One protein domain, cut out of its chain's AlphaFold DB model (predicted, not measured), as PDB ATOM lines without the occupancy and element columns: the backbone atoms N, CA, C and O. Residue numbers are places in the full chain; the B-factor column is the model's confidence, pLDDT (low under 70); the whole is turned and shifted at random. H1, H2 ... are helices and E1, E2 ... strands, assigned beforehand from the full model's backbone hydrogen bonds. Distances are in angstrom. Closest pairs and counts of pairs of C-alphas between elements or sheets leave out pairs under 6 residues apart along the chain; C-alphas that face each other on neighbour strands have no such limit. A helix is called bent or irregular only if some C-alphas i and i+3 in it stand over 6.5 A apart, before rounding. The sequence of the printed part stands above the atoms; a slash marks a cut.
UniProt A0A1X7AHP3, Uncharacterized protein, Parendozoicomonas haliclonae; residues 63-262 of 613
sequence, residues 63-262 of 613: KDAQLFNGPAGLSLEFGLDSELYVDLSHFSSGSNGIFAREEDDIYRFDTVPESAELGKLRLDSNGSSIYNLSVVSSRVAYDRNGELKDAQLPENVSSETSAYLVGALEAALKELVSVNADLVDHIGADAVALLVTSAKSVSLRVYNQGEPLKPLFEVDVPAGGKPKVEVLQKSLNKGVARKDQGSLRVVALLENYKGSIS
ATOM      1  N   LYS A  63     125.363-101.599 217.692       89.44
ATOM      2  CA  LYS A  63     125.582-100.441 216.818       89.44
ATOM      3  C   LYS A  63     124.309-100.105 216.053       89.44
ATOM      4  O   LYS A  63     123.463-100.967 215.834       89.44
ATOM      5  N   ASP A  64     124.162 -98.836 215.684       91.62
ATOM      6  CA  ASP A  64     123.141 -98.350 214.742       91.62
ATOM      7  C   ASP A  64     121.703 -98.822 215.023       91.62
ATOM      8  O   ASP A  64     120.890 -98.992 214.115       91.62
ATOM      9  N   ALA A  65     121.363 -99.020 216.300       95.12
ATOM     10  CA  ALA A  65     120.039 -99.480 216.683       95.12
ATOM     11  C   ALA A  65     118.985 -98.408 216.372       95.12
ATOM     12  O   ALA A  65     119.125 -97.240 216.758       95.12
ATOM     13  N   GLN A  66     117.910 -98.803 215.694       96.31
ATOM     14  CA  GLN A  66     116.842 -97.912 215.259       96.31
ATOM     15  C   GLN A  66     115.471 -98.589 215.259       96.31
ATOM     16  O   GLN A  66     115.327 -99.784 215.000       96.31
ATOM     17  N   LEU A  67     114.440 -97.788 215.535       96.50
ATOM     18  CA  LEU A  67     113.042 -98.194 215.428       96.50
ATOM     19  C   LEU A  67     112.415 -97.612 214.165       96.50
ATOM     20  O   LEU A  67     112.663 -96.460 213.806       96.50
ATOM     21  N   PHE A  68     111.545 -98.388 213.532       94.94
ATOM     22  CA  PHE A  68     110.758 -97.954 212.381       94.94
ATOM     23  C   PHE A  68     109.377 -98.618 212.395       94.94
ATOM     24  O   PHE A  68     109.149 -99.604 213.097       94.94
ATOM     25  N   ASN A  69     108.441 -98.062 211.627       92.44
ATOM     26  CA  ASN A  69     107.131 -98.678 211.434       92.44
ATOM     27  C   ASN A  69     107.248 -99.732 210.331       92.44
ATOM     28  O   ASN A  69     107.457 -99.395 209.164       92.44
ATOM     29  N   GLY A  70     107.160-101.001 210.712       87.50
ATOM     30  CA  GLY A  70     107.031-102.124 209.799       87.50
ATOM     31  C   GLY A  70     105.570-102.477 209.505       87.50
ATOM     32  O   GLY A  70     104.644-101.932 210.106       87.50
ATOM     33  N   PRO A  71     105.337-103.433 208.590       83.81
ATOM     34  CA  PRO A  71     103.994-103.790 208.132       83.81
ATOM     35  C   PRO A  71     103.098-104.396 209.226       83.81
ATOM     36  O   PRO A  71     101.878-104.330 209.114       83.81
ATOM     37  N   ALA A  72     103.687-104.975 210.277       86.12
ATOM     38  CA  ALA A  72     102.974-105.587 211.403       86.12
ATOM     39  C   ALA A  72     103.026-104.745 212.696       86.12
ATOM     40  O   ALA A  72     102.539-105.181 213.739       86.12
ATOM     41  N   GLY A  73     103.596-103.536 212.641       90.44
ATOM     42  CA  GLY A  73     103.735-102.644 213.788       90.44
ATOM     43  C   GLY A  73     105.164-102.145 213.967       90.44
ATOM     44  O   GLY A  73     105.882-101.913 213.001       90.44
ATOM     45  N   LEU A  74     105.571-101.943 215.219       93.56
ATOM     46  CA  LEU A  74     106.906-101.447 215.533       93.56
ATOM     47  C   LEU A  74     107.954-102.521 215.221       93.56
ATOM     48  O   LEU A  74     107.839-103.652 215.697       93.56
ATOM     49  N   SER A  75     108.976-102.145 214.464       94.44
ATOM     50  CA  SER A  75     110.116-102.986 214.111       94.44
ATOM     51  C   SER A  75     111.399-102.409 214.709       94.44
ATOM     52  O   SER A  75     111.492-101.203 214.956       94.44
ATOM     53  N   LEU A  76     112.382-103.275 214.940       95.12
ATOM     54  CA  LEU A  76     113.688-102.926 215.499       95.12
ATOM     55  C   LEU A  76     114.777-103.464 214.577       95.12
ATOM     56  O   LEU A  76     114.743-104.635 214.216       95.12
ATOM     57  N   GLU A  77     115.743-102.623 214.239       94.38
ATOM     58  CA  GLU A  77     116.954-102.997 213.512       94.38
ATOM     59  C   GLU A  77     118.173-102.545 214.315       94.38
ATOM     60  O   GLU A  77     118.128-101.488 214.941       94.38
ATOM     61  N   PHE A  78     119.221-103.360 214.359       93.62
ATOM     62  CA  PHE A  78     120.470-103.060 215.056       93.62
ATOM     63  C   PHE A  78     121.620-103.861 214.446       93.62
ATOM     64  O   PHE A  78     121.437-105.005 214.040       93.62
ATOM     65  N   GLY A  79     122.805-103.266 214.402       90.31
ATOM     66  CA  GLY A  79     124.049-103.963 214.101       90.31
ATOM     67  C   GLY A  79     124.664-104.559 215.364       90.31
ATOM     68  O   GLY A  79     124.468-104.034 216.466       90.31
ATOM     69  N   LEU A  80     125.432-105.635 215.212       85.69
ATOM     70  CA  LEU A  80     126.344-106.114 216.254       85.69
ATOM     71  C   LEU A  80     127.784-105.973 215.772       85.69
ATOM     72  O   LEU A  80     128.055-106.056 214.580       85.69
ATOM     73  N   ASP A  81     128.711-105.721 216.692       78.12
ATOM     74  CA  ASP A  81     130.126-105.659 216.336       78.12
ATOM     75  C   ASP A  81     130.615-107.014 215.788       78.12
ATOM     76  O   ASP A  81     130.558-108.025 216.491       78.12
ATOM     77  N   SER A  82     131.103-107.021 214.543       58.09
ATOM     78  CA  SER A  82     131.411-108.206 213.721       58.09
ATOM     79  C   SER A  82     132.481-109.129 214.314       58.09
ATOM     80  O   SER A  82     132.663-110.265 213.881       58.09
ATOM     81  N   GLU A  83     133.242-108.645 215.299       61.84
ATOM     82  CA  GLU A  83     134.247-109.450 215.999       61.84
ATOM     83  C   GLU A  83     133.639-110.454 216.993       61.84
ATOM     84  O   GLU A  83     134.355-111.326 217.492       61.84
ATOM     85  N   LEU A  84     132.337-110.360 217.282       58.28
ATOM     86  CA  LEU A  84     131.658-111.202 218.263       58.28
ATOM     87  C   LEU A  84     130.870-112.319 217.578       58.28
ATOM     88  O   LEU A  84     129.963-112.084 216.786       58.28
ATOM     89  N   TYR A  85     131.189-113.567 217.932       54.22
ATOM     90  CA  TYR A  85     130.424-114.719 217.471       54.22
ATOM     91  C   TYR A  85     129.077-114.758 218.198       54.22
ATOM     92  O   TYR A  85     129.010-115.009 219.410       54.22
ATOM     93  N   VAL A  86     128.000-114.514 217.454       58.72
ATOM     94  CA  VAL A  86     126.628-114.627 217.949       58.72
ATOM     95  C   VAL A  86     126.030-115.899 217.381       58.72
ATOM     96  O   VAL A  86     125.748-115.987 216.188       58.72
ATOM     97  N   ASP A  87     125.820-116.901 218.233       59.59
ATOM     98  CA  ASP A  87     125.059-118.075 217.820       59.59
ATOM     99  C   ASP A  87     123.565-117.737 217.798       59.59
ATOM    100  O   ASP A  87     122.823-117.959 218.758       59.59
ATOM    101  N   LEU A  88     123.136-117.149 216.681       62.25
ATOM    102  CA  LEU A  88     121.735-116.835 216.411       62.25
ATOM    103  C   LEU A  88     121.021-117.951 215.645       62.25
ATOM    104  O   LEU A  88     119.861-117.791 215.262       62.25
ATOM    105  N   SER A  89     121.671-119.105 215.456       57.22
ATOM    106  CA  SER A  89     121.088-120.253 214.749       57.22
ATOM    107  C   SER A  89     119.827-120.788 215.446       57.22
ATOM    108  O   SER A  89     118.906-121.300 214.806       57.22
ATOM    109  N   HIS A  90     119.720-120.578 216.761       54.34
ATOM    110  CA  HIS A  90     118.517-120.878 217.534       54.34
ATOM    111  C   HIS A  90     117.344-119.918 217.262       54.34
ATOM    112  O   HIS A  90     116.199-120.278 217.539       54.34
ATOM    113  N   PHE A  91     117.592-118.732 216.698       55.12
ATOM    114  CA  PHE A  91     116.558-117.733 216.394       55.12
ATOM    115  C   PHE A  91     116.082-117.775 214.945       55.12
ATOM    116  O   PHE A  91     114.934-117.422 214.684       55.12
ATOM    117  N   SER A  92     116.906-118.267 214.016       49.41
ATOM    118  CA  SER A  92     116.543-118.374 212.596       49.41
ATOM    119  C   SER A  92     115.508-119.471 212.300       49.41
ATOM    120  O   SER A  92     114.928-119.495 211.216       49.41
ATOM    121  N   SER A  93     115.243-120.374 213.252       46.47
ATOM    122  CA  SER A  93     114.362-121.539 213.067       46.47
ATOM    123  C   SER A  93     113.031-121.483 213.833       46.47
ATOM    124  O   SER A  93     112.193-122.369 213.658       46.47
ATOM    125  N   GLY A  94     112.800-120.448 214.651       43.00
ATOM    126  CA  GLY A  94     111.614-120.309 215.503       43.00
ATOM    127  C   GLY A  94     110.758-119.089 215.164       43.00
ATOM    128  O   GLY A  94     111.251-118.081 214.674       43.00
ATOM    129  N   SER A  95     109.467-119.169 215.482       45.91
ATOM    130  CA  SER A  95     108.358-118.217 215.263       45.91
ATOM    131  C   SER A  95     108.544-116.749 215.705       45.91
ATOM    132  O   SER A  95     107.571-116.001 215.706       45.91
ATOM    133  N   ASN A  96     109.747-116.324 216.092       49.44
ATOM    134  CA  ASN A  96     110.013-115.031 216.727       49.44
ATOM    135  C   ASN A  96     110.612-113.976 215.775       49.44
ATOM    136  O   ASN A  96     110.932-112.877 216.220       49.44
ATOM    137  N   GLY A  97     110.720-114.276 214.472       57.91
ATOM    138  CA  GLY A  97     110.811-113.256 213.417       57.91
ATOM    139  C   GLY A  97     112.081-112.399 213.397       57.91
ATOM    140  O   GLY A  97     112.014-111.253 212.950       57.91
ATOM    141  N   ILE A  98     113.213-112.921 213.883       63.91
ATOM    142  CA  ILE A  98     114.516-112.271 213.696       63.91
ATOM    143  C   ILE A  98     115.068-112.688 212.342       63.91
ATOM    144  O   ILE A  98     115.348-113.864 212.114       63.91
ATOM    145  N   PHE A  99     115.260-111.711 211.466       65.31
ATOM    146  CA  PHE A  99     115.957-111.887 210.203       65.31
ATOM    147  C   PHE A  99     117.334-111.243 210.335       65.31
ATOM    148  O   PHE A  99     117.443-110.033 210.544       65.31
ATOM    149  N   ALA A 100     118.383-112.055 210.246       59.94
ATOM    150  CA  ALA A 100     119.726-111.548 210.012       59.94
ATOM    151  C   ALA A 100     119.872-111.290 208.509       59.94
ATOM    152  O   ALA A 100     119.546-112.164 207.700       59.94
ATOM    153  N   ARG A 101     120.323-110.095 208.124       63.25
ATOM    154  CA  ARG A 101     120.809-109.861 206.760       63.25
ATOM    155  C   ARG A 101     122.292-110.204 206.747       63.25
ATOM    156  O   ARG A 101     123.081-109.500 207.364       63.25
ATOM    157  N   GLU A 102     122.632-111.297 206.065       52.38
ATOM    158  CA  GLU A 102     123.979-111.891 206.056       52.38
ATOM    159  C   GLU A 102     125.085-110.938 205.580       52.38
ATOM    160  O   GLU A 102     126.239-111.143 205.934       52.38
ATOM    161  N   GLU A 103     124.764-109.898 204.806       56.59
ATOM    162  CA  GLU A 103     125.783-109.037 204.190       56.59
ATOM    163  C   GLU A 103     126.307-107.907 205.097       56.59
ATOM    164  O   GLU A 103     127.372-107.375 204.795       56.59
ATOM    165  N   ASP A 104     125.641-107.571 206.216       60.59
ATOM    166  CA  ASP A 104     125.956-106.342 206.979       60.59
ATOM    167  C   ASP A 104     126.036-106.497 208.518       60.59
ATOM    168  O   ASP A 104     126.111-105.492 209.221       60.59
ATOM    169  N   ASP A 105     125.967-107.711 209.085       76.62
ATOM    170  CA  ASP A 105     125.819-107.918 210.548       76.62
ATOM    171  C   ASP A 105     124.630-107.138 211.157       76.62
ATOM    172  O   ASP A 105     124.610-106.778 212.340       76.62
ATOM    173  N   ILE A 106     123.610-106.882 210.328       84.75
ATOM    174  CA  ILE A 106     122.381-106.184 210.698       84.75
ATOM    175  C   ILE A 106     121.305-107.208 211.049       84.75
ATOM    176  O   ILE A 106     120.903-108.057 210.245       84.75
ATOM    177  N   TYR A 107     120.779-107.062 212.257       87.38
ATOM    178  CA  TYR A 107     119.721-107.877 212.821       87.38
ATOM    179  C   TYR A 107     118.432-107.090 212.878       87.38
ATOM    180  O   TYR A 107     118.409-105.918 213.259       87.38
ATOM    181  N   ARG A 108     117.332-107.751 212.521       90.19
ATOM    182  CA  ARG A 108     116.033-107.100 212.438       90.19
ATOM    183  C   ARG A 108     114.916-107.953 213.015       90.19
ATOM    184  O   ARG A 108     114.732-109.099 212.624       90.19
ATOM    185  N   PHE A 109     114.117-107.332 213.876       90.69
ATOM    186  CA  PHE A 109     112.781-107.779 214.243       90.69
ATOM    187  C   PHE A 109     111.750-107.040 213.397       90.69
ATOM    188  O   PHE A 109     111.569-105.830 213.556       90.69
ATOM    189  N   ASP A 110     111.014-107.760 212.552       88.94
ATOM    190  CA  ASP A 110     109.870-107.175 211.837       88.94
ATOM    191  C   ASP A 110     108.720-106.808 212.780       88.94
ATOM    192  O   ASP A 110     107.921-105.920 212.487       88.94
ATOM    193  N   THR A 111     108.637-107.460 213.936       91.12
ATOM    194  CA  THR A 111     107.737-107.092 215.029       91.12
ATOM    195  C   THR A 111     108.503-107.201 216.331       91.12
ATOM    196  O   THR A 111     109.008-108.273 216.660       91.12
ATOM    197  N   VAL A 112     108.610-106.093 217.063       92.75
ATOM    198  CA  VAL A 112     109.295-106.076 218.359       92.75
ATOM    199  C   VAL A 112     108.577-107.030 219.327       92.75
ATOM    200  O   VAL A 112     107.383-106.831 219.580       92.75
ATOM    201  N   PRO A 113     109.270-108.045 219.879       91.75
ATOM    202  CA  PRO A 113     108.678-108.963 220.843       91.75
ATOM    203  C   PRO A 113     108.431-108.262 222.184       91.75
ATOM    204  O   PRO A 113     109.082-107.269 222.510       91.75
ATOM    205  N   GLU A 114     107.524-108.807 222.998       93.06
ATOM    206  CA  GLU A 114     107.372-108.357 224.390       93.06
ATOM    207  C   GLU A 114     108.683-108.538 225.155       93.06
ATOM    208  O   GLU A 114     109.184-107.596 225.764       93.06
ATOM    209  N   SER A 115     109.301-109.714 225.044       92.56
ATOM    210  CA  SER A 115     110.703-109.892 225.393       92.56
ATOM    211  C   SER A 115     111.356-111.009 224.580       92.56
ATOM    212  O   SER A 115     110.704-111.966 224.158       92.56
ATOM    213  N   ALA A 116     112.658-110.876 224.352       89.62
ATOM    214  CA  ALA A 116     113.493-111.903 223.748       89.62
ATOM    215  C   ALA A 116     114.905-111.819 224.332       89.62
ATOM    216  O   ALA A 116     115.505-110.749 224.371       89.62
ATOM    217  N   GLU A 117     115.459-112.947 224.764       85.88
ATOM    218  CA  GLU A 117     116.896-113.059 225.022       85.88
ATOM    219  C   GLU A 117     117.545-113.469 223.703       85.88
ATOM    220  O   GLU A 117     117.165-114.495 223.163       85.88
ATOM    221  N   LEU A 118     118.467-112.671 223.165       75.88
ATOM    222  CA  LEU A 118     119.113-112.882 221.861       75.88
ATOM    223  C   LEU A 118     120.323-113.827 221.930       75.88
ATOM    224  O   LEU A 118     121.012-114.044 220.941       75.88
ATOM    225  N   GLY A 119     120.578-114.413 223.098       67.25
ATOM    226  CA  GLY A 119     121.657-115.365 223.318       67.25
ATOM    227  C   GLY A 119     122.841-114.791 224.092       67.25
ATOM    228  O   GLY A 119     122.885-113.620 224.483       67.25
ATOM    229  N   LYS A 120     123.794-115.687 224.361       60.88
ATOM    230  CA  LYS A 120     125.049-115.383 225.050       60.88
ATOM    231  C   LYS A 120     126.094-115.038 224.004       60.88
ATOM    232  O   LYS A 120     126.538-115.909 223.261       60.88
ATOM    233  N   LEU A 121     126.491-113.780 223.975       55.56
ATOM    234  CA  LEU A 121     127.574-113.285 223.143       55.56
ATOM    235  C   LEU A 121     128.898-113.672 223.785       55.56
ATOM    236  O   LEU A 121     129.153-113.362 224.958       55.56
ATOM    237  N   ARG A 122     129.714-114.407 223.026       50.72
ATOM    238  CA  ARG A 122     130.972-114.963 223.511       50.72
ATOM    239  C   ARG A 122     132.155-114.359 222.753       50.72
ATOM    240  O   ARG A 122     132.257-114.519 221.544       50.72
ATOM    241  N   LEU A 123     133.081-113.829 223.554       51.69
ATOM    242  CA  LEU A 123     134.495-113.561 223.277       51.69
ATOM    243  C   LEU A 123     134.792-112.409 222.305       51.69
ATOM    244  O   LEU A 123     134.646-112.530 221.097       51.69
ATOM    245  N   ASP A 124     135.368-111.347 222.866       52.03
ATOM    246  CA  ASP A 124     136.395-110.567 222.176       52.03
ATOM    247  C   ASP A 124     137.579-111.482 221.785       52.03
ATOM    248  O   ASP A 124     137.703-112.617 222.258       52.03
ATOM    249  N   SER A 125     138.507-110.997 220.963       47.84
ATOM    250  CA  SER A 125     139.715-111.742 220.557       47.84
ATOM    251  C   SER A 125     140.551-112.298 221.731       47.84
ATOM    252  O   SER A 125     141.309-113.258 221.555       47.84
ATOM    253  N   ASN A 126     140.362-111.768 222.944       50.53
ATOM    254  CA  ASN A 126     141.019-112.201 224.178       50.53
ATOM    255  C   ASN A 126     140.245-113.256 224.985       50.53
ATOM    256  O   ASN A 126     140.801-113.848 225.913       50.53
ATOM    257  N   GLY A 127     139.001-113.551 224.617       52.78
ATOM    258  CA  GLY A 127     138.178-114.560 225.264       52.78
ATOM    259  C   GLY A 127     137.700-114.185 226.667       52.78
ATOM    260  O   GLY A 127     137.453-115.064 227.496       52.78
ATOM    261  N   SER A 128     137.619-112.888 226.952       56.25
ATOM    262  CA  SER A 128     137.576-112.384 228.315       56.25
ATOM    263  C   SER A 128     136.175-112.059 228.808       56.25
ATOM    264  O   SER A 128     135.993-112.079 230.010       56.25
ATOM    265  N   SER A 129     135.181-111.802 227.955       61.69
ATOM    266  CA  SER A 129     133.891-111.241 228.396       61.69
ATOM    267  C   SER A 129     132.676-112.034 227.905       61.69
ATOM    268  O   SER A 129     132.669-112.556 226.787       61.69
ATOM    269  N   ILE A 130     131.643-112.126 228.754       64.25
ATOM    270  CA  ILE A 130     130.349-112.743 228.424       64.25
ATOM    271  C   ILE A 130     129.258-111.681 228.532       64.25
ATOM    272  O   ILE A 130     129.060-111.097 229.601       64.25
ATOM    273  N   TYR A 131     128.522-111.479 227.442       74.00
ATOM    274  CA  TYR A 131     127.374-110.579 227.398       74.00
ATOM    275  C   TYR A 131     126.100-111.376 227.127       74.00
ATOM    276  O   TYR A 131     126.102-112.309 226.327       74.00
ATOM    277  N   ASN A 132     125.003-110.988 227.766       81.19
ATOM    278  CA  ASN A 132     123.668-111.402 227.349       81.19
ATOM    279  C   ASN A 132     122.980-110.195 226.731       81.19
ATOM    280  O   ASN A 132     122.861-109.159 227.386       81.19
ATOM    281  N   LEU A 133     122.505-110.346 225.501       87.12
ATOM    282  CA  LEU A 133     121.704-109.323 224.850       87.12
ATOM    283  C   LEU A 133     120.228-109.678 225.003       87.12
ATOM    284  O   LEU A 133     119.827-110.822 224.788       87.12
ATOM    285  N   SER A 134     119.412-108.708 225.396       91.38
ATOM    286  CA  SER A 134     117.968-108.907 225.532       91.38
ATOM    287  C   SER A 134     117.193-107.729 224.972       91.38
ATOM    288  O   SER A 134     117.615-106.586 225.101       91.38
ATOM    289  N   VAL A 135     116.058-108.022 224.352       94.50
ATOM    290  CA  VAL A 135     115.093-107.044 223.859       94.50
ATOM    291  C   VAL A 135     113.880-107.108 224.771       94.50
ATOM    292  O   VAL A 135     113.381-108.200 225.040       94.50
ATOM    293  N   VAL A 136     113.401-105.965 225.252       96.12
ATOM    294  CA  VAL A 136     112.204-105.869 226.098       96.12
ATOM    295  C   VAL A 136     111.338-104.715 225.611       96.12
ATOM    296  O   VAL A 136     111.813-103.588 225.516       96.12
ATOM    297  N   SER A 137     110.061-104.967 225.333       96.50
ATOM    298  CA  SER A 137     109.069-103.917 225.108       96.50
ATOM    299  C   SER A 137     108.260-103.682 226.377       96.50
ATOM    300  O   SER A 137     107.706-104.614 226.953       96.50
ATOM    301  N   SER A 138     108.176-102.430 226.813       96.75
ATOM    302  CA  SER A 138     107.459-102.040 228.024       96.75
ATOM    303  C   SER A 138     106.664-100.756 227.822       96.75
ATOM    304  O   SER A 138     106.846-100.017 226.847       96.75
ATOM    305  N   ARG A 139     105.747-100.488 228.752       97.00
ATOM    306  CA  ARG A 139     105.079 -99.189 228.873       97.00
ATOM    307  C   ARG A 139     105.425 -98.588 230.215       97.00
ATOM    308  O   ARG A 139     105.322 -99.264 231.233       97.00
ATOM    309  N   VAL A 140     105.813 -97.324 230.219       96.94
ATOM    310  CA  VAL A 140     106.141 -96.611 231.449       96.94
ATOM    311  C   VAL A 140     105.363 -95.312 231.541       96.94
ATOM    312  O   VAL A 140     105.064 -94.680 230.526       96.94
ATOM    313  N   ALA A 141     105.072 -94.905 232.769       96.75
ATOM    314  CA  ALA A 141     104.596 -93.572 233.092       96.75
ATOM    315  C   ALA A 141     105.678 -92.839 233.880       96.75
ATOM    316  O   ALA A 141     106.337 -93.428 234.739       96.75
ATOM    317  N   TYR A 142     105.846 -91.553 233.609       96.06
ATOM    318  CA  TYR A 142     106.835 -90.712 234.273       96.06
ATOM    319  C   TYR A 142     106.240 -89.339 234.589       96.06
ATOM    320  O   TYR A 142     105.274 -88.902 233.957       96.06
ATOM    321  N   ASP A 143     106.793 -88.663 235.592       95.25
ATOM    322  CA  ASP A 143     106.421 -87.288 235.914       95.25
ATOM    323  C   ASP A 143     107.325 -86.258 235.231       95.25
ATOM    324  O   ASP A 143     108.331 -86.568 234.597       95.25
ATOM    325  N   ARG A 144     106.984 -84.985 235.407       92.81
ATOM    326  CA  ARG A 144     107.774 -83.857 234.906       92.81
ATOM    327  C   ARG A 144     109.242 -83.837 235.370       92.81
ATOM    328  O   ARG A 144     110.066 -83.205 234.716       92.81
ATOM    329  N   ASN A 145     109.577 -84.484 236.485       94.81
ATOM    330  CA  ASN A 145     110.947 -84.551 236.992       94.81
ATOM    331  C   ASN A 145     111.735 -85.725 236.387       94.81
ATOM    332  O   ASN A 145     112.893 -85.932 236.749       94.81
ATOM    333  N   GLY A 146     111.125 -86.485 235.470       94.12
ATOM    334  CA  GLY A 146     111.720 -87.675 234.873       94.12
ATOM    335  C   GLY A 146     111.681 -88.887 235.803       94.12
ATOM    336  O   GLY A 146     112.342 -89.883 235.522       94.12
ATOM    337  N   GLU A 147     110.931 -88.826 236.909       95.88
ATOM    338  CA  GLU A 147     110.756 -89.966 237.805       95.88
ATOM    339  C   GLU A 147     109.714 -90.923 237.240       95.88
ATOM    340  O   GLU A 147     108.594 -90.517 236.917       95.88
ATOM    341  N   LEU A 148     110.056 -92.209 237.185       96.56
ATOM    342  CA  LEU A 148     109.113 -93.250 236.806       96.56
ATOM    343  C   LEU A 148     108.051 -93.414 237.904       96.56
ATOM    344  O   LEU A 148     108.366 -93.530 239.088       96.56
ATOM    345  N   LYS A 149     106.776 -93.399 237.509       97.31
ATOM    346  CA  LYS A 149     105.618 -93.590 238.401       97.31
ATOM    347  C   LYS A 149     104.980 -94.961 238.252       97.31
ATOM    348  O   LYS A 149     104.437 -95.476 239.222       97.31
ATOM    349  N   ASP A 150     105.050 -95.531 237.055       96.81
ATOM    350  CA  ASP A 150     104.577 -96.879 236.757       96.81
ATOM    351  C   ASP A 150     105.437 -97.495 235.648       96.81
ATOM    352  O   ASP A 150     105.934 -96.782 234.769       96.81
ATOM    353  N   ALA A 151     105.608 -98.814 235.686       96.44
ATOM    354  CA  ALA A 151     106.329 -99.577 234.679       96.44
ATOM    355  C   ALA A 151     105.643-100.930 234.465       96.44
ATOM    356  O   ALA A 151     105.750-101.847 235.278       96.44
ATOM    357  N   GLN A 152     104.960-101.059 233.332       97.31
ATOM    358  CA  GLN A 152     104.335-102.295 232.878       97.31
ATOM    359  C   GLN A 152     105.353-103.076 232.050       97.31
ATOM    360  O   GLN A 152     105.594-102.775 230.875       97.31
ATOM    361  N   LEU A 153     105.982-104.049 232.705       96.00
ATOM    362  CA  LEU A 153     106.969-104.954 232.123       96.00
ATOM    363  C   LEU A 153     106.322-106.317 231.822       96.00
ATOM    364  O   LEU A 153     105.424-106.728 232.559       96.00
ATOM    365  N   PRO A 154     106.768-107.034 230.775       95.12
ATOM    366  CA  PRO A 154     106.300-108.391 230.507       95.12
ATOM    367  C   PRO A 154     106.616-109.350 231.664       95.12
ATOM    368  O   PRO A 154     107.696-109.290 232.254       95.12
ATOM    369  N   GLU A 155     105.704-110.282 231.956       92.38
ATOM    370  CA  GLU A 155     105.809-111.208 233.102       92.38
ATOM    371  C   GLU A 155     107.026-112.143 233.034       92.38
ATOM    372  O   GLU A 155     107.491-112.652 234.053       92.38
ATOM    373  N   ASN A 156     107.551-112.386 231.832       87.00
ATOM    374  CA  ASN A 156     108.699-113.260 231.610       87.00
ATOM    375  C   ASN A 156     110.056-112.546 231.754       87.00
ATOM    376  O   ASN A 156     111.098-113.187 231.600       87.00
ATOM    377  N   VAL A 157     110.071-111.242 232.054       88.81
ATOM    378  CA  VAL A 157     111.303-110.490 232.313       88.81
ATOM    379  C   VAL A 157     111.762-110.737 233.748       88.81
ATOM    380  O   VAL A 157     111.002-110.598 234.703       88.81
ATOM    381  N   SER A 158     113.038-111.091 233.922       88.75
ATOM    382  CA  SER A 158     113.601-111.315 235.258       88.75
ATOM    383  C   SER A 158     113.559-110.038 236.113       88.75
ATOM    384  O   SER A 158     113.623-108.920 235.592       88.75
ATOM    385  N   SER A 159     113.512-110.177 237.439       86.75
ATOM    386  CA  SER A 159     113.555-109.025 238.352       86.75
ATOM    387  C   SER A 159     114.850-108.211 238.219       86.75
ATOM    388  O   SER A 159     114.825-106.995 238.386       86.75
ATOM    389  N   GLU A 160     115.969-108.864 237.884       83.94
ATOM    390  CA  GLU A 160     117.268-108.223 237.621       83.94
ATOM    391  C   GLU A 160     117.188-107.326 236.378       83.94
ATOM    392  O   GLU A 160     117.472-106.132 236.451       83.94
ATOM    393  N   THR A 161     116.711-107.878 235.257       86.38
ATOM    394  CA  THR A 161     116.510-107.140 234.000       86.38
ATOM    395  C   THR A 161     115.508-106.000 234.176       86.38
ATOM    396  O   THR A 161     115.718-104.907 233.655       86.38
ATOM    397  N   SER A 162     114.449-106.233 234.953       91.44
ATOM    398  CA  SER A 162     113.431-105.231 235.279       91.44
ATOM    399  C   SER A 162     114.027-104.050 236.043       91.44
ATOM    400  O   SER A 162     113.860-102.904 235.633       91.44
ATOM    401  N   ALA A 163     114.765-104.318 237.127       88.38
ATOM    402  CA  ALA A 163     115.402-103.279 237.931       88.38
ATOM    403  C   ALA A 163     116.438-102.484 237.121       88.38
ATOM    404  O   ALA A 163     116.501-101.260 237.232       88.38
ATOM    405  N   TYR A 164     117.213-103.172 236.279       88.31
ATOM    406  CA  TYR A 164     118.196-102.538 235.408       88.31
ATOM    407  C   TYR A 164     117.543-101.626 234.361       88.31
ATOM    408  O   TYR A 164     117.940-100.468 234.241       88.31
ATOM    409  N   LEU A 165     116.501-102.097 233.666       93.19
ATOM    410  CA  LEU A 165     115.752-101.302 232.687       93.19
ATOM    411  C   LEU A 165     115.131-100.059 233.330       93.19
ATOM    412  O   LEU A 165     115.290 -98.959 232.804       93.19
ATOM    413  N   VAL A 166     114.448-100.224 234.466       94.88
ATOM    414  CA  VAL A 166     113.803 -99.119 235.197       94.88
ATOM    415  C   VAL A 166     114.849 -98.093 235.633       94.88
ATOM    416  O   VAL A 166     114.683 -96.906 235.367       94.88
ATOM    417  N   GLY A 167     115.962 -98.542 236.222       92.06
ATOM    418  CA  GLY A 167     117.037 -97.654 236.663       92.06
ATOM    419  C   GLY A 167     117.722 -96.908 235.513       92.06
ATOM    420  O   GLY A 167     117.959 -95.706 235.622       92.06
ATOM    421  N   ALA A 168     118.010 -97.593 234.402       93.12
ATOM    422  CA  ALA A 168     118.619 -96.986 233.218       93.12
ATOM    423  C   ALA A 168     117.694 -95.939 232.579       93.12
ATOM    424  O   ALA A 168     118.129 -94.834 232.250       93.12
ATOM    425  N   LEU A 169     116.408 -96.264 232.449       96.19
ATOM    426  CA  LEU A 169     115.414 -95.368 231.874       96.19
ATOM    427  C   LEU A 169     115.172 -94.132 232.746       96.19
ATOM    428  O   LEU A 169     115.153 -93.018 232.227       96.19
ATOM    429  N   GLU A 170     115.024 -94.306 234.061       95.38
ATOM    430  CA  GLU A 170     114.859 -93.190 234.994       95.38
ATOM    431  C   GLU A 170     116.083 -92.264 234.982       95.38
ATOM    432  O   GLU A 170     115.933 -91.044 234.975       95.38
ATOM    433  N   ALA A 171     117.297 -92.824 234.915       92.62
ATOM    434  CA  ALA A 171     118.520 -92.034 234.802       92.62
ATOM    435  C   ALA A 171     118.540 -91.184 233.521       92.62
ATOM    436  O   ALA A 171     118.831 -89.990 233.585       92.62
ATOM    437  N   ALA A 172     118.180 -91.768 232.373       95.81
ATOM    438  CA  ALA A 172     118.111 -91.043 231.107       95.81
ATOM    439  C   ALA A 172     117.021 -89.954 231.109       95.81
ATOM    440  O   ALA A 172     117.255 -88.845 230.633       95.81
ATOM    441  N   LEU A 173     115.846 -90.226 231.686       95.75
ATOM    442  CA  LEU A 173     114.760 -89.244 231.785       95.75
ATOM    443  C   LEU A 173     115.090 -88.094 232.742       95.75
ATOM    444  O   LEU A 173     114.845 -86.934 232.410       95.75
ATOM    445  N   LYS A 174     115.681 -88.380 233.906       95.06
ATOM    446  CA  LYS A 174     116.144 -87.339 234.837       95.06
ATOM    447  C   LYS A 174     117.189 -86.438 234.197       95.06
ATOM    448  O   LYS A 174     117.172 -85.228 234.412       95.06
ATOM    449  N   GLU A 175     118.066 -87.012 233.385       94.44
ATOM    450  CA  GLU A 175     119.088 -86.244 232.691       94.44
ATOM    451  C   GLU A 175     118.530 -85.413 231.533       94.44
ATOM    452  O   GLU A 175     118.934 -84.270 231.328       94.44
ATOM    453  N   LEU A 176     117.523 -85.922 230.822       94.38
ATOM    454  CA  LEU A 176     116.767 -85.115 229.868       94.38
ATOM    455  C   LEU A 176     116.188 -83.864 230.544       94.38
ATOM    456  O   LEU A 176     116.321 -82.760 230.017       94.38
ATOM    457  N   VAL A 177     115.581 -84.035 231.724       94.12
ATOM    458  CA  VAL A 177     115.004 -82.935 232.509       94.12
ATOM    459  C   VAL A 177     116.075 -81.967 233.006       94.12
ATOM    460  O   VAL A 177     115.856 -80.755 232.966       94.12
ATOM    461  N   SER A 178     117.220 -82.479 233.468       93.12
ATOM    462  CA  SER A 178     118.312 -81.657 234.004       93.12
ATOM    463  C   SER A 178     118.909 -80.737 232.934       93.12
ATOM    464  O   SER A 178     119.239 -79.585 233.228       93.12
ATOM    465  N   VAL A 179     118.994 -81.217 231.687       89.44
ATOM    466  CA  VAL A 179     119.518 -80.452 230.551       89.44
ATOM    467  C   VAL A 179     118.451 -79.551 229.932       89.44
ATOM    468  O   VAL A 179     118.729 -78.387 229.640       89.44
ATOM    469  N   ASN A 180     117.238 -80.065 229.709       89.38
ATOM    470  CA  ASN A 180     116.137 -79.295 229.139       89.38
ATOM    471  C   ASN A 180     114.764 -79.874 229.530       89.38
ATOM    472  O   ASN A 180     114.180 -80.690 228.815       89.38
ATOM    473  N   ALA A 181     114.217 -79.373 230.639       89.25
ATOM    474  CA  ALA A 181     112.907 -79.769 231.156       89.25
ATOM    475  C   ALA A 181     111.754 -79.607 230.148       89.25
ATOM    476  O   ALA A 181     110.805 -80.388 230.189       89.25
ATOM    477  N   ASP A 182     111.836 -78.648 229.219       88.38
ATOM    478  CA  ASP A 182     110.772 -78.419 228.236       88.38
ATOM    479  C   ASP A 182     110.713 -79.543 227.181       88.38
ATOM    480  O   ASP A 182     109.670 -79.752 226.562       88.38
ATOM    481  N   LEU A 183     111.790 -80.319 226.967       89.25
ATOM    482  CA  LEU A 183     111.766 -81.463 226.038       89.25
ATOM    483  C   LEU A 183     110.834 -82.580 226.511       89.25
ATOM    484  O   LEU A 183     110.260 -83.286 225.684       89.25
ATOM    485  N   VAL A 184     110.632 -82.711 227.821       89.94
ATOM    486  CA  VAL A 184     109.728 -83.715 228.388       89.94
ATOM    487  C   VAL A 184     108.274 -83.433 228.021       89.94
ATOM    488  O   VAL A 184     107.524 -84.364 227.723       89.94
ATOM    489  N   ASP A 185     107.894 -82.157 227.928       87.75
ATOM    490  CA  ASP A 185     106.559 -81.745 227.482       87.75
ATOM    491  C   ASP A 185     106.310 -82.067 225.994       87.75
ATOM    492  O   ASP A 185     105.162 -82.225 225.567       87.75
ATOM    493  N   HIS A 186     107.376 -82.218 225.197       87.31
ATOM    494  CA  HIS A 186     107.289 -82.586 223.780       87.31
ATOM    495  C   HIS A 186     107.090 -84.083 223.545       87.31
ATOM    496  O   HIS A 186     106.780 -84.491 222.421       87.31
ATOM    497  N   ILE A 187     107.239 -84.907 224.580       89.62
ATOM    498  CA  ILE A 187     106.953 -86.331 224.486       89.62
ATOM    499  C   ILE A 187     105.427 -86.498 224.374       89.62
ATOM    500  O   ILE A 187     104.637 -86.108 225.247       89.62
ATOM    501  N   GLY A 188     104.988 -87.012 223.222       83.50
ATOM    502  CA  GLY A 188     103.588 -87.356 222.972       83.50
ATOM    503  C   GLY A 188     103.088 -88.406 223.966       83.50
ATOM    504  O   GLY A 188     103.878 -89.179 224.498       83.50
ATOM    505  N   ALA A 189     101.778 -88.438 224.224       84.50
ATOM    506  CA  ALA A 189     101.199 -89.520 225.023       84.50
ATOM    507  C   ALA A 189     101.375 -90.833 224.257       84.50
ATOM    508  O   ALA A 189     100.888 -90.916 223.136       84.50
ATOM    509  N   ASP A 190     102.071 -91.810 224.834       82.38
ATOM    510  CA  ASP A 190     102.494 -93.058 224.186       82.38
ATOM    511  C   ASP A 190     103.505 -92.846 223.050       82.38
ATOM    512  O   ASP A 190     103.478 -93.529 222.021       82.38
ATOM    513  N   ALA A 191     104.400 -91.866 223.193       92.88
ATOM    514  CA  ALA A 191     105.554 -91.769 222.306       92.88
ATOM    515  C   ALA A 191     106.410 -93.041 222.404       92.88
ATOM    516  O   ALA A 191     106.446 -93.718 223.434       92.88
ATOM    517  N   VAL A 192     107.095 -93.368 221.312       96.31
ATOM    518  CA  VAL A 192     107.958 -94.545 221.249       96.31
ATOM    519  C   VAL A 192     109.389 -94.122 221.551       96.31
ATOM    520  O   VAL A 192     109.865 -93.123 221.017       96.31
ATOM    521  N   ALA A 193     110.084 -94.888 222.385       97.44
ATOM    522  CA  ALA A 193     111.496 -94.687 222.663       97.44
ATOM    523  C   ALA A 193     112.292 -95.980 222.498       97.44
ATOM    524  O   ALA A 193     111.805 -97.070 222.801       97.44
ATOM    525  N   LEU A 194     113.532 -95.835 222.041       98.12
ATOM    526  CA  LEU A 194     114.544 -96.879 222.033       98.12
ATOM    527  C   LEU A 194     115.520 -96.605 223.175       98.12
ATOM    528  O   LEU A 194     116.119 -95.533 223.218       98.12
ATOM    529  N   LEU A 195     115.670 -97.566 224.080       97.94
ATOM    530  CA  LEU A 195     116.676 -97.547 225.133       97.94
ATOM    531  C   LEU A 195     117.762 -98.562 224.773       97.94
ATOM    532  O   LEU A 195     117.478 -99.752 224.718       97.94
ATOM    533  N   VAL A 196     118.990 -98.119 224.543       96.69
ATOM    534  CA  VAL A 196     120.138 -99.010 224.340       96.69
ATOM    535  C   VAL A 196     121.048 -98.881 225.544       96.69
ATOM    536  O   VAL A 196     121.453 -97.775 225.902       96.69
ATOM    537  N   THR A 197     121.369 -99.997 226.184       94.56
ATOM    538  CA  THR A 197     122.307 -99.996 227.306       94.56
ATOM    539  C   THR A 197     123.560-100.763 226.941       94.56
ATOM    540  O   THR A 197     123.481-101.835 226.351       94.56
ATOM    541  N   SER A 198     124.703-100.235 227.359       90.44
ATOM    542  CA  SER A 198     125.998-100.901 227.318       90.44
ATOM    543  C   SER A 198     126.661-100.843 228.691       90.44
ATOM    544  O   SER A 198     126.210-100.140 229.601       90.44
ATOM    545  N   ALA A 199     127.803-101.515 228.840       82.88
ATOM    546  CA  ALA A 199     128.633-101.377 230.038       82.88
ATOM    547  C   ALA A 199     129.121 -99.930 230.281       82.88
ATOM    548  O   ALA A 199     129.547 -99.597 231.387       82.88
ATOM    549  N   LYS A 200     129.084 -99.067 229.257       85.88
ATOM    550  CA  LYS A 200     129.651 -97.714 229.295       85.88
ATOM    551  C   LYS A 200     128.635 -96.598 229.170       85.88
ATOM    552  O   LYS A 200     128.986 -95.455 229.453       85.88
ATOM    553  N   SER A 201     127.433 -96.880 228.699       92.19
ATOM    554  CA  SER A 201     126.460 -95.841 228.401       92.19
ATOM    555  C   SER A 201     125.039 -96.366 228.443       92.19
ATOM    556  O   SER A 201     124.773 -97.540 228.197       92.19
ATOM    557  N   VAL A 202     124.124 -95.450 228.716       95.25
ATOM    558  CA  VAL A 202     122.700 -95.605 228.450       95.25
ATOM    559  C   VAL A 202     122.334 -94.563 227.405       95.25
ATOM    560  O   VAL A 202     122.573 -93.380 227.630       95.25
ATOM    561  N   SER A 203     121.783 -94.994 226.276       96.62
ATOM    562  CA  SER A 203     121.269 -94.109 225.233       96.62
ATOM    563  C   SER A 203     119.753 -94.244 225.146       96.62
ATOM    564  O   SER A 203     119.229 -95.351 225.025       96.62
ATOM    565  N   LEU A 204     119.039 -93.126 225.243       97.69
ATOM    566  CA  LEU A 204     117.589 -93.049 225.094       97.69
ATOM    567  C   LEU A 204     117.260 -92.168 223.891       97.69
ATOM    568  O   LEU A 204     117.413 -90.948 223.948       97.69
ATOM    569  N   ARG A 205     116.734 -92.770 222.826       97.88
ATOM    570  CA  ARG A 205     116.257 -92.056 221.638       97.88
ATOM    571  C   ARG A 205     114.736 -92.052 221.606       97.88
ATOM    572  O   ARG A 205     114.115 -93.111 221.552       97.88
ATOM    573  N   VAL A 206     114.127 -90.868 221.612       96.81
ATOM    574  CA  VAL A 206     112.664 -90.708 221.565       96.81
ATOM    575  C   VAL A 206     112.233 -90.368 220.144       96.81
ATOM    576  O   VAL A 206     112.837 -89.516 219.495       96.81
ATOM    577  N   TYR A 207     111.180 -91.016 219.656       95.88
ATOM    578  CA  TYR A 207     110.659 -90.868 218.300       95.88
ATOM    579  C   TYR A 207     109.322 -90.125 218.297       95.88
ATOM    580  O   TYR A 207     108.562 -90.140 219.269       95.88
ATOM    581  N   ASN A 208     109.016 -89.473 217.175       89.94
ATOM    582  CA  ASN A 208     107.679 -88.951 216.925       89.94
ATOM    583  C   ASN A 208     106.671 -90.106 216.735       89.94
ATOM    584  O   ASN A 208     107.043 -91.252 216.512       89.94
ATOM    585  N   GLN A 209     105.376 -89.798 216.784       83.06
ATOM    586  CA  GLN A 209     104.307 -90.776 216.520       83.06
ATOM    587  C   GLN A 209     103.909 -90.858 215.037       83.06
ATOM    588  O   GLN A 209     102.884 -91.439 214.699       83.06
ATOM    589  N   GLY A 210     104.665 -90.203 214.152       81.44
ATOM    590  CA  GLY A 210     104.337 -90.123 212.731       81.44
ATOM    591  C   GLY A 210     104.845 -91.326 211.942       81.44
ATOM    592  O   GLY A 210     105.732 -92.047 212.388       81.44
ATOM    593  N   GLU A 211     104.321 -91.496 210.729       84.38
ATOM    594  CA  GLU A 211     104.920 -92.373 209.724       84.38
ATOM    595  C   GLU A 211     105.677 -91.517 208.693       84.38
ATOM    596  O   GLU A 211     105.073 -90.637 208.071       84.38
ATOM    597  N   PRO A 212     106.994 -91.715 208.500       88.12
ATOM    598  CA  PRO A 212     107.878 -92.633 209.227       88.12
ATOM    599  C   PRO A 212     108.243 -92.123 210.634       88.12
ATOM    600  O   PRO A 212     108.231 -90.907 210.868       88.12
ATOM    601  N   LEU A 213     108.639 -93.045 211.525       92.75
ATOM    602  CA  LEU A 213     109.232 -92.690 212.819       92.75
ATOM    603  C   LEU A 213     110.488 -91.852 212.580       92.75
ATOM    604  O   LEU A 213     111.388 -92.245 211.839       92.75
ATOM    605  N   LYS A 214     110.542 -90.681 213.208       93.25
ATOM    606  CA  LYS A 214     111.691 -89.776 213.172       93.25
ATOM    607  C   LYS A 214     112.155 -89.491 214.596       93.25
ATOM    608  O   LYS A 214     111.313 -89.122 215.421       93.25
ATOM    609  N   PRO A 215     113.459 -89.621 214.883       94.19
ATOM    610  CA  PRO A 215     114.018 -89.225 216.167       94.19
ATOM    611  C   PRO A 215     113.743 -87.747 216.465       94.19
ATOM    612  O   PRO A 215     114.015 -86.870 215.644       94.19
ATOM    613  N   LEU A 216     113.205 -87.476 217.650       93.81
ATOM    614  CA  LEU A 216     112.995 -86.132 218.181       93.81
ATOM    615  C   LEU A 216     114.274 -85.625 218.841       93.81
ATOM    616  O   LEU A 216     114.751 -84.529 218.535       93.81
ATOM    617  N   PHE A 217     114.819 -86.443 219.735       94.81
ATOM    618  CA  PHE A 217     116.036 -86.186 220.485       94.81
ATOM    619  C   PHE A 217     116.631 -87.498 221.004       94.81
ATOM    620  O   PHE A 217     115.962 -88.537 221.037       94.81
ATOM    621  N   GLU A 218     117.887 -87.420 221.416       96.25
ATOM    622  CA  GLU A 218     118.668 -88.521 221.967       96.25
ATOM    623  C   GLU A 218     119.383 -88.063 223.236       96.25
ATOM    624  O   GLU A 218     119.874 -86.934 223.310       96.25
ATOM    625  N   VAL A 219     119.381 -88.923 224.249       96.19
ATOM    626  CA  VAL A 219     120.014 -88.689 225.544       96.19
ATOM    627  C   VAL A 219     121.047 -89.773 225.761       96.19
ATOM    628  O   VAL A 219     120.686 -90.931 225.938       96.19
ATOM    629  N   ASP A 220     122.313 -89.384 225.798       95.50
ATOM    630  CA  ASP A 220     123.424 -90.281 226.073       95.50
ATOM    631  C   ASP A 220     123.964 -90.016 227.477       95.50
ATOM    632  O   ASP A 220     124.492 -88.940 227.771       95.50
ATOM    633  N   VAL A 221     123.855 -91.018 228.347       93.88
ATOM    634  CA  VAL A 221     124.350 -91.006 229.726       93.88
ATOM    635  C   VAL A 221     125.550 -91.954 229.830       93.88
ATOM    636  O   VAL A 221     125.371 -93.159 230.023       93.88
ATOM    637  N   PRO A 222     126.791 -91.462 229.682       91.56
ATOM    638  CA  PRO A 222     127.987 -92.280 229.856       91.56
ATOM    639  C   PRO A 222     128.237 -92.596 231.341       91.56
ATOM    640  O   PRO A 222     128.086 -91.735 232.203       91.56
ATOM    641  N   ALA A 223     128.721 -93.802 231.643       84.19
ATOM    642  CA  ALA A 223     128.978 -94.301 232.998       84.19
ATOM    643  C   ALA A 223     130.014 -93.475 233.791       84.19
ATOM    644  O   ALA A 223     130.036 -93.520 235.019       84.19
ATOM    645  N   GLY A 224     130.871 -92.713 233.101       81.94
ATOM    646  CA  GLY A 224     131.920 -91.880 233.703       81.94
ATOM    647  C   GLY A 224     132.093 -90.508 233.052       81.94
ATOM    648  O   GLY A 224     133.155 -89.905 233.183       81.94
ATOM    649  N   GLY A 225     131.091 -90.017 232.319       83.12
ATOM    650  CA  GLY A 225     131.186 -88.766 231.561       83.12
ATOM    651  C   GLY A 225     130.069 -87.777 231.877       83.12
ATOM    652  O   GLY A 225     129.179 -88.045 232.680       83.12
ATOM    653  N   LYS A 226     130.116 -86.614 231.218       87.88
ATOM    654  CA  LYS A 226     128.985 -85.683 231.216       87.88
ATOM    655  C   LYS A 226     127.932 -86.196 230.241       87.88
ATOM    656  O   LYS A 226     128.304 -86.489 229.102       87.88
ATOM    657  N   PRO A 227     126.665 -86.285 230.650       90.81
ATOM    658  CA  PRO A 227     125.623 -86.658 229.721       90.81
ATOM    659  C   PRO A 227     125.435 -85.620 228.621       90.81
ATOM    660  O   PRO A 227     125.797 -84.446 228.762       90.81
ATOM    661  N   LYS A 228     124.892 -86.080 227.500       93.44
ATOM    662  CA  LYS A 228     124.663 -85.271 226.310       93.44
ATOM    663  C   LYS A 228     123.220 -85.456 225.868       93.44
ATOM    664  O   LYS A 228     122.760 -86.579 225.715       93.44
ATOM    665  N   VAL A 229     122.529 -84.345 225.635       93.62
ATOM    666  CA  VAL A 229     121.211 -84.336 224.996       93.62
ATOM    667  C   VAL A 229     121.355 -83.698 223.626       93.62
ATOM    668  O   VAL A 229     121.805 -82.556 223.509       93.62
ATOM    669  N   GLU A 230     120.980 -84.432 222.589       93.56
ATOM    670  CA  GLU A 230     120.998 -83.969 221.209       93.56
ATOM    671  C   GLU A 230     119.569 -83.828 220.684       93.56
ATOM    672  O   GLU A 230     118.814 -84.794 220.615       93.56
ATOM    673  N   VAL A 231     119.181 -82.606 220.309       90.94
ATOM    674  CA  VAL A 231     117.866 -82.331 219.714       90.94
ATOM    675  C   VAL A 231     117.962 -82.517 218.203       90.94
ATOM    676  O   VAL A 231     118.532 -81.683 217.499       90.94
ATOM    677  N   LEU A 232     117.379 -83.603 217.703       90.00
ATOM    678  CA  LEU A 232     117.493 -84.027 216.307       90.00
ATOM    679  C   LEU A 232     116.462 -83.327 215.406       90.00
ATOM    680  O   LEU A 232     116.726 -83.070 214.228       90.00
ATOM    681  N   GLN A 233     115.304 -82.932 215.953       87.50
ATOM    682  CA  GLN A 233     114.252 -82.253 215.193       87.50
ATOM    683  C   GLN A 233     114.110 -80.759 215.547       87.50
ATOM    684  O   GLN A 233     113.585 -80.380 216.591       87.50
ATOM    685  N   LYS A 234     114.470 -79.876 214.601       78.75
ATOM    686  CA  LYS A 234     114.447 -78.401 214.770       78.75
ATOM    687  C   LYS A 234     113.070 -77.792 215.081       78.75
ATOM    688  O   LYS A 234     112.994 -76.648 215.523       78.75
ATOM    689  N   SER A 235     111.974 -78.505 214.816       73.75
ATOM    690  CA  SER A 235     110.610 -77.994 215.020       73.75
ATOM    691  C   SER A 235     110.125 -78.047 216.473       73.75
ATOM    692  O   SER A 235     109.030 -77.562 216.741       73.75
ATOM    693  N   LEU A 236     110.926 -78.588 217.398       76.38
ATOM    694  CA  LEU A 236     110.621 -78.688 218.835       76.38
ATOM    695  C   LEU A 236     110.723 -77.345 219.592       76.38
ATOM    696  O   LEU A 236     110.624 -77.302 220.805       76.38
ATOM    697  N   ASN A 237     110.892 -76.219 218.892       62.97
ATOM    698  CA  ASN A 237     110.980 -74.889 219.512       62.97
ATOM    699  C   ASN A 237     109.614 -74.195 219.699       62.97
ATOM    700  O   ASN A 237     109.568 -73.008 220.021       62.97
ATOM    701  N   LYS A 238     108.491 -74.878 219.440       67.50
ATOM    702  CA  LYS A 238     107.147 -74.305 219.613       67.50
ATOM    703  C   LYS A 238     106.566 -74.772 220.941       67.50
ATOM    704  O   LYS A 238     106.440 -75.969 221.146       67.50
ATOM    705  N   GLY A 239     106.186 -73.825 221.800       67.62
ATOM    706  CA  GLY A 239     105.664 -74.114 223.137       67.62
ATOM    707  C   GLY A 239     104.525 -75.136 223.118       67.62
ATOM    708  O   GLY A 239     103.488 -74.904 222.493       67.62
ATOM    709  N   VAL A 240     104.737 -76.256 223.805       78.06
ATOM    710  CA  VAL A 240     103.725 -77.286 224.059       78.06
ATOM    711  C   VAL A 240     103.067 -76.997 225.409       78.06
ATOM    712  O   VAL A 240     103.678 -76.410 226.302       78.06
ATOM    713  N   ALA A 241     101.789 -77.351 225.548       80.00
ATOM    714  CA  ALA A 241     101.114 -77.272 226.837       80.00
ATOM    715  C   ALA A 241     101.813 -78.199 227.842       80.00
ATOM    716  O   ALA A 241     102.040 -79.371 227.541       80.00
ATOM    717  N   ARG A 242     102.129 -77.663 229.024       82.62
ATOM    718  CA  ARG A 242     102.788 -78.412 230.098       82.62
ATOM    719  C   ARG A 242     101.952 -79.609 230.530       82.62
ATOM    720  O   ARG A 242     100.735 -79.476 230.682       82.62
ATOM    721  N   LYS A 243     102.613 -80.738 230.778       84.12
ATOM    722  CA  LYS A 243     101.982 -81.949 231.313       84.12
ATOM    723  C   LYS A 243     102.621 -82.323 232.646       84.12
ATOM    724  O   LYS A 243     103.840 -82.314 232.782       84.12
ATOM    725  N   ASP A 244     101.796 -82.696 233.621       88.12
ATOM    726  CA  ASP A 244     102.297 -83.171 234.918       88.12
ATOM    727  C   ASP A 244     102.808 -84.621 234.842       88.12
ATOM    728  O   ASP A 244     103.682 -85.019 235.615       88.12
ATOM    729  N   GLN A 245     102.276 -85.403 233.897       91.38
ATOM    730  CA  GLN A 245     102.629 -86.801 233.656       91.38
ATOM    731  C   GLN A 245     102.678 -87.109 232.157       91.38
ATOM    732  O   GLN A 245     101.899 -86.559 231.370       91.38
ATOM    733  N   GLY A 246     103.575 -88.016 231.780       92.31
ATOM    734  CA  GLY A 246     103.684 -88.564 230.433       92.31
ATOM    735  C   GLY A 246     103.739 -90.089 230.435       92.31
ATOM    736  O   GLY A 246     103.973 -90.720 231.466       92.31
ATOM    737  N   SER A 247     103.509 -90.678 229.261       94.69
ATOM    738  CA  SER A 247     103.632 -92.116 229.017       94.69
ATOM    739  C   SER A 247     104.546 -92.380 227.823       94.69
ATOM    740  O   SER A 247     104.531 -91.641 226.838       94.69
ATOM    741  N   LEU A 248     105.344 -93.441 227.920       94.94
ATOM    742  CA  LEU A 248     106.280 -93.882 226.887       94.94
ATOM    743  C   LEU A 248     106.113 -95.379 226.645       94.94
ATOM    744  O   LEU A 248     106.072 -96.174 227.586       94.94
ATOM    745  N   ARG A 249     106.092 -95.772 225.372       96.38
ATOM    746  CA  ARG A 249     106.341 -97.154 224.967       96.38
ATOM    747  C   ARG A 249     107.834 -97.303 224.711       96.38
ATOM    748  O   ARG A 249     108.361 -96.707 223.776       96.38
ATOM    749  N   VAL A 250     108.507 -98.098 225.529       97.50
ATOM    750  CA  VAL A 250     109.955 -98.284 225.447       97.50
ATOM    751  C   VAL A 250     110.249 -99.629 224.806       97.50
ATOM    752  O   VAL A 250     109.665-100.646 225.170       97.50
ATOM    753  N   VAL A 251     111.152 -99.629 223.833       97.69
ATOM    754  CA  VAL A 251     111.839-100.827 223.360       97.69
ATOM    755  C   VAL A 251     113.260-100.732 223.877       97.69
ATOM    756  O   VAL A 251     113.988 -99.815 223.516       97.69
ATOM    757  N   ALA A 252     113.631-101.636 224.769       97.56
ATOM    758  CA  ALA A 252     114.941-101.671 225.381       97.56
ATOM    759  C   ALA A 252     115.780-102.786 224.759       97.56
ATOM    760  O   ALA A 252     115.337-103.930 224.715       97.56
ATOM    761  N   LEU A 253     116.984-102.447 224.313       95.62
ATOM    762  CA  LEU A 253     118.023-103.368 223.882       95.62
ATOM    763  C   LEU A 253     119.127-103.339 224.943       95.62
ATOM    764  O   LEU A 253     119.892-102.380 225.046       95.62
ATOM    765  N   LEU A 254     119.123-104.358 225.798       93.88
ATOM    766  CA  LEU A 254     119.896-104.395 227.031       93.88
ATOM    767  C   LEU A 254     121.113-105.307 226.886       93.88
ATOM    768  O   LEU A 254     120.954-106.530 226.792       93.88
ATOM    769  N   GLU A 255     122.314-104.731 226.933       90.12
ATOM    770  CA  GLU A 255     123.563-105.479 227.092       90.12
ATOM    771  C   GLU A 255     123.836-105.747 228.579       90.12
ATOM    772  O   GLU A 255     124.261-104.870 229.333       90.12
ATOM    773  N   ASN A 256     123.624-106.987 229.013       81.06
ATOM    774  CA  ASN A 256     123.937-107.425 230.369       81.06
ATOM    775  C   ASN A 256     125.324-108.070 230.401       81.06
ATOM    776  O   ASN A 256     125.499-109.219 229.989       81.06
ATOM    777  N   TYR A 257     126.311-107.351 230.931       73.75
ATOM    778  CA  TYR A 257     127.638-107.901 231.187       73.75
ATOM    779  C   TYR A 257     127.583-108.919 232.335       73.75
ATOM    780  O   TYR A 257     127.270-108.571 233.474       73.75
ATOM    781  N   LYS A 258     127.893-110.187 232.050       68.12
ATOM    782  CA  LYS A 258     127.893-111.275 233.045       68.12
ATOM    783  C   LYS A 258     129.254-111.487 233.718       68.12
ATOM    784  O   LYS A 258     129.375-112.371 234.564       68.12
ATOM    785  N   GLY A 259     130.246-110.654 233.404       56.69
ATOM    786  CA  GLY A 259     131.578-110.696 234.002       56.69
ATOM    787  C   GLY A 259     132.673-111.018 232.994       56.69
ATOM    788  O   GLY A 259     132.396-111.412 231.856       56.69
ATOM    789  N   SER A 260     133.920-110.870 233.450       52.97
ATOM    790  CA  SER A 260     135.090-111.298 232.699       52.97
ATOM    791  C   SER A 260     135.643-112.615 233.232       52.97
ATOM    792  O   SER A 260     135.769-112.825 234.440       52.97
ATOM    793  N   ILE A 261     136.011-113.512 232.321       50.56
ATOM    794  CA  ILE A 261     136.946-114.592 232.606       50.56
ATOM    795  C   ILE A 261     138.293-113.911 232.834       50.56
ATOM    796  O   ILE A 261     138.798-113.219 231.949       50.56
ATOM    797  N   SER A 262     138.864-114.065 234.032       48.69
ATOM    798  CA  SER A 262     140.153-113.441 234.341       48.69
ATOM    799  C   SER A 262     141.195-113.845 233.297       48.69
ATOM    800  O   SER A 262     141.213-114.992 232.854       48.69
TER     801      SER A 262
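Overview. This is residues 63 to 262 of the 613 residues of an uncharacterized protein of Parendozoicomonas haliclonae (UniProt A0A1X7AHP3). What is the overall shape? A large, strongly twisted sheet of the eight strands E5 to E12 curls round the long helix H1 on one face, and a small sheet of E1, E2, E4 and E3 covers part of its other face, a sandwich of two sheets only partly face to face. What makes it up? The printed part has 200 residues, mixed in class, with named elements in the order E1 to E7, H1, H2, E8 to E11, H3, E12; the small sheet runs E1 E2 E4 E3, antiparallel, and the large one is branched and mixed. How compact is it? It is compact, with a radius of gyration of the C-alphas of 17.0 A and spans of 50 by 41 by 33 A.

Along the chain. Which elements come first? E1, residues 63 to 70, begins at C-alpha 63 (125.582, -100.441, 216.818); E2 is residues 73 to 80, 23.0 A long, E3 98 to 101, E4 106 to 109 and E5 115 to 122. E6, residues 129 to 143, is 37.2 A long and bends by 77 degrees at residue 139; E7 is 148 to 152. What follows? H1 is residues 159 to 180, 31.2 A long, H2 182 to 185, E8 191 to 197, E9 201 to 207, E10 215 to 222 and E11 228 to 231. H3, residues 234 to 237, is only just irregular, C-alphas 234 and 237 being 6.8 A apart. E12, residues 245 to 260, is 40.7 A long, bends by 68 degrees at residue 249 and ends at C-alpha 260 (135.090, -111.298, 232.699).

Arrangement. How is the large sheet joined? E5 (N 116 and O 135, 2.9 A) and E7 (N 141 and O 150, 2.9 A) lie on one side of E6, antiparallel E12 (N 136 and O 252, 2.9 A) on the other; E8 and E12 are parallel neighbours (N 195 and O 251, 2.9 A). E5 E6 E7 and E8 E9 E10 E11 are meanders, hairpin after hairpin of antiparallel neighbours, for instance N 204 of E9 and O 219 of E10, 2.8 A. Where are the helices? The sheet curls round H1, whose closest C-alphas to E10 are Ala 172 and Val 219, 6.3 A; H2 and H3 only graze the sheet, H3 only just with 5 pairs of C-alphas within 10 A. H1 and H2 touch only at the corner, closest at C-alphas 177 and 184, 6.7 A. Every O i to N i+4 pair of H1 is within hydrogen-bond range; H2 and H3 are too short for one. And the small sheet? Its hairpins are E1 and E2 (N 66 and O 77, 2.8 A) and E3 and E4 (N 99 and O 108, 2.9 A), and E2 and E4 are antiparallel neighbours (N 78 and O 107, 2.9 A). The closest C-alphas of E1 and E8 are Leu 67 and Leu 194, 6.9 A.

Size, cuts and confidence. How large is it? The two C-alphas farthest apart, Ala 241 and Ser 262, are 53.7 A apart. Is anything missing or long? The printed part has no cut; the link from E2 to E3, 17 residues, is long. Where is confidence low? The mean pLDDT of the printed part is 83.5; residues 82 to 104, 119 to 130, 237 to 239 and 258 to 262 are under 70.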